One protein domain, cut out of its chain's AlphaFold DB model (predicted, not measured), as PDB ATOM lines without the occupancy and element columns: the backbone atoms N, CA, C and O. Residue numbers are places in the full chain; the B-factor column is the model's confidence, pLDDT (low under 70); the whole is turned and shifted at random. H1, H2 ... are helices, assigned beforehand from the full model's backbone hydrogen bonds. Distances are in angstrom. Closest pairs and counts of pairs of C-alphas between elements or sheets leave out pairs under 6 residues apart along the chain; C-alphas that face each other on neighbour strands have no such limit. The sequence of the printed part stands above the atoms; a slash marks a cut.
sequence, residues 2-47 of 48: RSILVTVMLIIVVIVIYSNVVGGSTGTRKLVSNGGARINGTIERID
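AT A GLANCE: This is residues 2 to 47 of the 48 residues of an uncharacterized protein of Paenibacillus silvestris (UniProt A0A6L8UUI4). Two helices, H1 and then H2, run end to end as one long thin rod, with a small loop bulging to one side where they meet. The printed part has 46 residues with two named helices and no named strand, and its class is all helix. It is extended, with a radius of gyration of the C-alphas of 18.0 A and spans of 62 by 13 by 6 A.

IN THESE COORDINATES: H1, residues 2 to 22, begins with C-alpha 2 at (191.023, 180.522, 63.434) and is 29.9 A long from first to last C-alpha. H2, residues 28 to 46, is 26.8 A long and ends with C-alpha 46 at (209.753, 165.904, 119.684).

HOW THE PARTS SIT: H1 and H2 only just touch, only at the corner by their link, with 3 pairs of C-alphas within 8 A. H1 touches H2 with residues 21 to 22 alone, and H2 touches H1 with residues 28 to 29 alone; the closest C-alphas of the two helices, those of Val 22 and Thr 28, are 5.1 A apart. The helices run the same way at a shallow tilt of 17 degrees. In H1 every O i to N i+4 pair is within hydrogen-bond range; in H2, 14 of 15 are.

THE WHOLE: The C-alphas farthest apart, of Arg 2 and Asp 47, are 62.2 A apart. Residues 2 to 14 and 32 to 47 stand free. The printed part has no cut, and the link from H1 to H2 is tight. Mean pLDDT of the printed part is 82.0; residues 23, 25 to 26 and 47 are under 70.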
ATOM      1  N   ARG A   2     190.377 179.740  62.346       77.19
ATOM      2  CA  ARG A   2     191.023 180.522  63.434       77.19
ATOM      3  C   ARG A   2     190.655 180.073  64.859       77.19
ATOM      4  O   ARG A   2     191.532 179.988  65.702       77.19
ATOM      5  N   SER A   3     189.390 179.726  65.102       81.62
ATOM      6  CA  SER A   3     188.923 179.260  66.420       81.62
ATOM      7  C   SER A   3     189.619 177.967  66.880       81.62
ATOM      8  O   SER A   3     190.065 177.880  68.015       81.62
ATOM      9  N   ILE A   4     189.831 177.005  65.973       90.75
ATOM     10  CA  ILE A   4     190.493 175.728  66.291       90.75
ATOM     11  C   ILE A   4     191.945 175.952  66.733       90.75
ATOM     12  O   ILE A   4     192.385 175.362  67.714       90.75
ATOM     13  N   LEU A   5     192.671 176.842  66.050       92.81
ATOM     14  CA  LEU A   5     194.047 177.194  66.403       92.81
ATOM     15  C   LEU A   5     194.148 177.807  67.805       92.81
ATOM     16  O   LEU A   5     195.025 177.421  68.574       92.81
ATOM     17  N   VAL A   6     193.232 178.715  68.156       93.44
ATOM     18  CA  VAL A   6     193.206 179.350  69.484       93.44
ATOM     19  C   VAL A   6     192.908 178.321  70.574       93.44
ATOM     20  O   VAL A   6     193.593 178.298  71.594       93.44
ATOM     21  N   THR A   7     191.946 177.425  70.345       94.06
ATOM     22  CA  THR A   7     191.603 176.366  71.303       94.06
ATOM     23  C   THR A   7     192.771 175.410  71.536       94.06
ATOM     24  O   THR A   7     193.093 175.104  72.682       94.06
ATOM     25  N   VAL A   8     193.451 174.976  70.471       94.94
ATOM     26  CA  VAL A   8     194.635 174.108  70.588       94.94
ATOM     27  C   VAL A   8     195.756 174.822  71.341       94.94
ATOM     28  O   VAL A   8     196.370 174.231  72.229       94.94
ATOM     29  N   MET A   9     195.987 176.104  71.050       95.00
ATOM     30  CA  MET A   9     197.012 176.871  71.750       95.00
ATOM     31  C   MET A   9     196.702 177.001  73.248       95.00
ATOM     32  O   MET A   9     197.593 176.832  74.078       95.00
ATOM     33  N   LEU A  10     195.436 177.226  73.602       96.25
ATOM     34  CA  LEU A  10     195.001 177.324  74.993       96.25
ATOM     35  C   LEU A  10     195.195 176.000  75.747       96.25
ATOM     36  O   LEU A  10     195.705 176.006  76.865       96.25
ATOM     37  N   ILE A  11     194.870 174.864  75.121       96.19
ATOM     38  CA  ILE A  11     195.092 173.533  75.709       96.19
ATOM     39  C   ILE A  11     196.583 173.303  75.991       96.19
ATOM     40  O   ILE A  11     196.943 172.871  77.085       96.19
ATOM     41  N   ILE A  12     197.457 173.639  75.038       95.62
ATOM     42  CA  ILE A  12     198.910 173.489  75.203       95.62
ATOM     43  C   ILE A  12     199.414 174.351  76.365       95.62
ATOM     44  O   ILE A  12     200.157 173.859  77.215       95.62
ATOM     45  N   VAL A  13     198.980 175.611  76.450       95.81
ATOM     46  CA  VAL A  13     199.370 176.518  77.541       95.81
ATOM     47  C   VAL A  13     198.961 175.955  78.904       95.81
ATOM     48  O   VAL A  13     199.776 175.943  79.827       95.81
ATOM     49  N   VAL A  14     197.742 175.427  79.034       94.56
ATOM     50  CA  VAL A  14     197.270 174.819  80.289       94.56
ATOM     51  C   VAL A  14     198.122 173.610  80.683       94.56
ATOM     52  O   VAL A  14     198.515 173.494  81.845       94.56
ATOM     53  N   ILE A  15     198.465 172.742  79.726       91.94
ATOM     54  CA  ILE A  15     199.330 171.577  79.973       91.94
ATOM     55  C   ILE A  15     200.711 172.024  80.460       91.94
ATOM     56  O   ILE A  15     201.238 171.458  81.422       91.94
ATOM     57  N   VAL A  16     201.286 173.059  79.839       89.19
ATOM     58  CA  VAL A  16     202.589 173.614  80.226       89.19
ATOM     59  C   VAL A  16     202.531 174.199  81.636       89.19
ATOM     60  O   VAL A  16     203.405 173.894  82.448       89.19
ATOM     61  N   ILE A  17     201.501 174.979  81.971       89.25
ATOM     62  CA  ILE A  17     201.340 175.555  83.315       89.25
ATOM     63  C   ILE A  17     201.203 174.445  84.358       89.25
ATOM     64  O   ILE A  17     201.931 174.446  85.351       89.25
ATOM     65  N   TYR A  18     200.326 173.467  84.130       88.25
ATOM     66  CA  TYR A  18     200.141 172.355  85.062       88.25
ATOM     67  C   TYR A  18     201.441 171.568  85.269       88.25
ATOM     68  O   TYR A  18     201.814 171.263  86.405       88.25
ATOM     69  N   SER A  19     202.157 171.298  84.178       81.69
ATOM     70  CA  SER A  19     203.423 170.570  84.204       81.69
ATOM     71  C   SER A  19     204.526 171.338  84.920       81.69
ATOM     72  O   SER A  19     205.375 170.709  85.526       81.69
ATOM     73  N   ASN A  20     204.535 172.671  84.900       81.88
ATOM     74  CA  ASN A  20     205.588 173.447  85.565       81.88
ATOM     75  C   ASN A  20     205.246 173.817  87.012       81.88
ATOM     76  O   ASN A  20     206.132 173.850  87.860       81.88
ATOM     77  N   VAL A  21     203.971 174.071  87.310       80.06
ATOM     78  CA  VAL A  21     203.547 174.590  88.618       80.06
ATOM     79  C   VAL A  21     203.093 173.472  89.549       80.06
ATOM     80  O   VAL A  21     203.475 173.445  90.714       80.06
ATOM     81  N   VAL A  22     202.279 172.533  89.065       77.75
ATOM     82  CA  VAL A  22     201.574 171.584  89.942       77.75
ATOM     83  C   VAL A  22     202.230 170.209  89.920       77.75
ATOM     84  O   VAL A  22     202.621 169.695  90.972       77.75
ATOM     85  N   GLY A  23     202.325 169.611  88.731       69.12
ATOM     86  CA  GLY A  23     202.662 168.198  88.546       69.12
ATOM     87  C   GLY A  23     204.119 167.905  88.186       69.12
ATOM     88  O   GLY A  23     204.523 166.746  88.246       69.12
ATOM     89  N   GLY A  24     204.901 168.916  87.807       71.38
ATOM     90  CA  GLY A  24     206.290 168.741  87.376       71.38
ATOM     91  C   GLY A  24     207.217 168.208  88.452       71.38
ATOM     92  O   GLY A  24     206.922 168.270  89.645       71.38
ATOM     93  N   SER A  25     208.401 167.757  88.037       63.56
ATOM     94  CA  SER A  25     209.437 167.228  88.937       63.56
ATOM     95  C   SER A  25     209.916 168.224  90.011       63.56
ATOM     96  O   SER A  25     210.530 167.786  90.985       63.56
ATOM     97  N   THR A  26     209.593 169.514  89.855       66.56
ATOM     98  CA  THR A  26     209.846 170.631  90.790       66.56
ATOM     99  C   THR A  26     208.543 171.306  91.260       66.56
ATOM    100  O   THR A  26     208.574 172.319  91.950       66.56
ATOM    101  N   GLY A  27     207.379 170.764  90.890       71.62
ATOM    102  CA  GLY A  27     206.077 171.369  91.157       71.62
ATOM    103  C   GLY A  27     205.683 171.365  92.637       71.62
ATOM    104  O   GLY A  27     206.215 170.609  93.461       71.62
ATOM    105  N   THR A  28     204.683 172.182  92.964       75.88
ATOM    106  CA  THR A  28     204.157 172.406  94.318       75.88
ATOM    107  C   THR A  28     203.829 171.108  95.046       75.88
ATOM    108  O   THR A  28     204.095 170.993  96.239       75.88
ATOM    109  N   ARG A  29     203.328 170.083  94.345       74.69
ATOM    110  CA  ARG A  29     202.999 168.790  94.967       74.69
ATOM    111  C   ARG A  29     204.221 168.114  95.592       74.69
ATOM    112  O   ARG A  29     204.122 167.551  96.680       74.69
ATOM    113  N   LYS A  30     205.380 168.196  94.935       74.50
ATOM    114  CA  LYS A  30     206.626 167.626  95.454       74.50
ATOM    115  C   LYS A  30     207.187 168.465  96.598       74.50
ATOM    116  O   LYS A  30     207.667 167.901  97.575       74.50
ATOM    117  N   LEU A  31     207.078 169.791  96.511       78.75
ATOM    118  CA  LEU A  31     207.464 170.694  97.601       78.75
ATOM    119  C   LEU A  31     206.633 170.441  98.864       78.75
ATOM    120  O   LEU A  31     207.199 170.320  99.946       78.75
ATOM    121  N   VAL A  32     205.316 170.278  98.721       80.94
ATOM    122  CA  VAL A  32     204.413 169.940  99.831       80.94
ATOM    123  C   VAL A  32     204.725 168.553 100.388       80.94
ATOM    124  O   VAL A  32     204.831 168.407 101.601       80.94
ATOM    125  N   SER A  33     204.949 167.550  99.533       81.25
ATOM    126  CA  SER A  33     205.338 166.205  99.982       81.25
ATOM    127  C   SER A  33     206.654 166.218 100.768       81.25
ATOM    128  O   SER A  33     206.747 165.607 101.830       81.25
ATOM    129  N   ASN A  34     207.667 166.933 100.273       81.25
ATOM    130  CA  ASN A  34     208.971 167.039 100.927       81.25
ATOM    131  C   ASN A  34     208.897 167.849 102.231       81.25
ATOM    132  O   ASN A  34     209.544 167.494 103.216       81.25
ATOM    133  N   GLY A  35     208.109 168.927 102.248       82.12
ATOM    134  CA  GLY A  35     207.852 169.724 103.447       82.12
ATOM    135  C   GLY A  35     207.117 168.919 104.518       82.12
ATOM    136  O   GLY A  35     207.549 168.899 105.667       82.12
ATOM    137  N   GLY A  36     206.073 168.183 104.130       81.25
ATOM    138  CA  GLY A  36     205.317 167.306 105.024       81.25
ATOM    139  C   GLY A  36     206.171 166.189 105.623       81.25
ATOM    140  O   GLY A  36     206.115 165.968 106.828       81.25
ATOM    141  N   ALA A  37     207.032 165.547 104.824       78.81
ATOM    142  CA  ALA A  37     207.956 164.525 105.320       78.81
ATOM    143  C   ALA A  37     208.945 165.078 106.363       78.81
ATOM    144  O   ALA A  37     209.196 164.435 107.382       78.81
ATOM    145  N   ARG A  38     209.474 166.291 106.148       82.25
ATOM    146  CA  ARG A  38     210.352 166.964 107.120       82.25
ATOM    147  C   ARG A  38     209.632 167.315 108.420       82.25
ATOM    148  O   ARG A  38     210.202 167.134 109.493       82.25
ATOM    149  N   ILE A  39     208.405 167.822 108.323       80.75
ATOM    150  CA  ILE A  39     207.589 168.167 109.494       80.75
ATOM    151  C   ILE A  39     207.275 166.905 110.298       80.75
ATOM    152  O   ILE A  39     207.492 166.902 111.503       80.75
ATOM    153  N   ASN A  40     206.860 165.823 109.634       79.38
ATOM    154  CA  ASN A  40     206.551 164.559 110.299       79.38
ATOM    155  C   ASN A  40     207.760 164.011 111.073       79.38
ATOM    156  O   ASN A  40     207.659 163.764 112.268       79.38
ATOM    157  N   GLY A  41     208.937 163.953 110.439       76.62
ATOM    158  CA  GLY A  41     210.158 163.517 111.127       76.62
ATOM    159  C   GLY A  41     210.637 164.470 112.232       76.62
ATOM    160  O   GLY A  41     211.410 164.071 113.096       76.62
ATOM    161  N   THR A  42     210.196 165.733 112.230       79.62
ATOM    162  CA  THR A  42     210.460 166.661 113.342       79.62
ATOM    163  C   THR A  42     209.504 166.408 114.508       79.62
ATOM    164  O   THR A  42     209.944 166.434 115.652       79.62
ATOM    165  N   ILE A  43     208.225 166.133 114.231       75.88
ATOM    166  CA  ILE A  43     207.210 165.816 115.247       75.88
ATOM    167  C   ILE A  43     207.542 164.494 115.951       75.88
ATOM    168  O   ILE A  43     207.621 164.483 117.173       75.88
ATOM    169  N   GLU A  44     207.847 163.435 115.196       77.25
ATOM    170  CA  GLU A  44     208.267 162.121 115.727       77.25
ATOM    171  C   GLU A  44     209.492 162.220 116.653       77.25
ATOM    172  O   GLU A  44     209.678 161.425 117.565       77.25
ATOM    173  N   ARG A  45     210.344 163.230 116.445       74.94
ATOM    174  CA  ARG A  45     211.529 163.459 117.276       74.94
ATOM    175  C   ARG A  45     211.251 164.300 118.527       74.94
ATOM    176  O   ARG A  45     212.067 164.283 119.447       74.94
ATOM    177  N   ILE A  46     210.168 165.076 118.541       77.25
ATOM    178  CA  ILE A  46     209.753 165.904 119.684       77.25
ATOM    179  C   ILE A  46     208.897 165.087 120.664       77.25
ATOM    180  O   ILE A  46     208.992 165.332 121.864       77.25
ATOM    181  N   ASP A  47     208.122 164.121 120.167       58.69
ATOM    182  CA  ASP A  47     207.249 163.246 120.961       58.69
ATOM    183  C   ASP A  47     207.351 161.789 120.446       58.69
ATOM    184  O   ASP A  47     206.633 161.431 119.508       58.69
TER     185      ASP A  47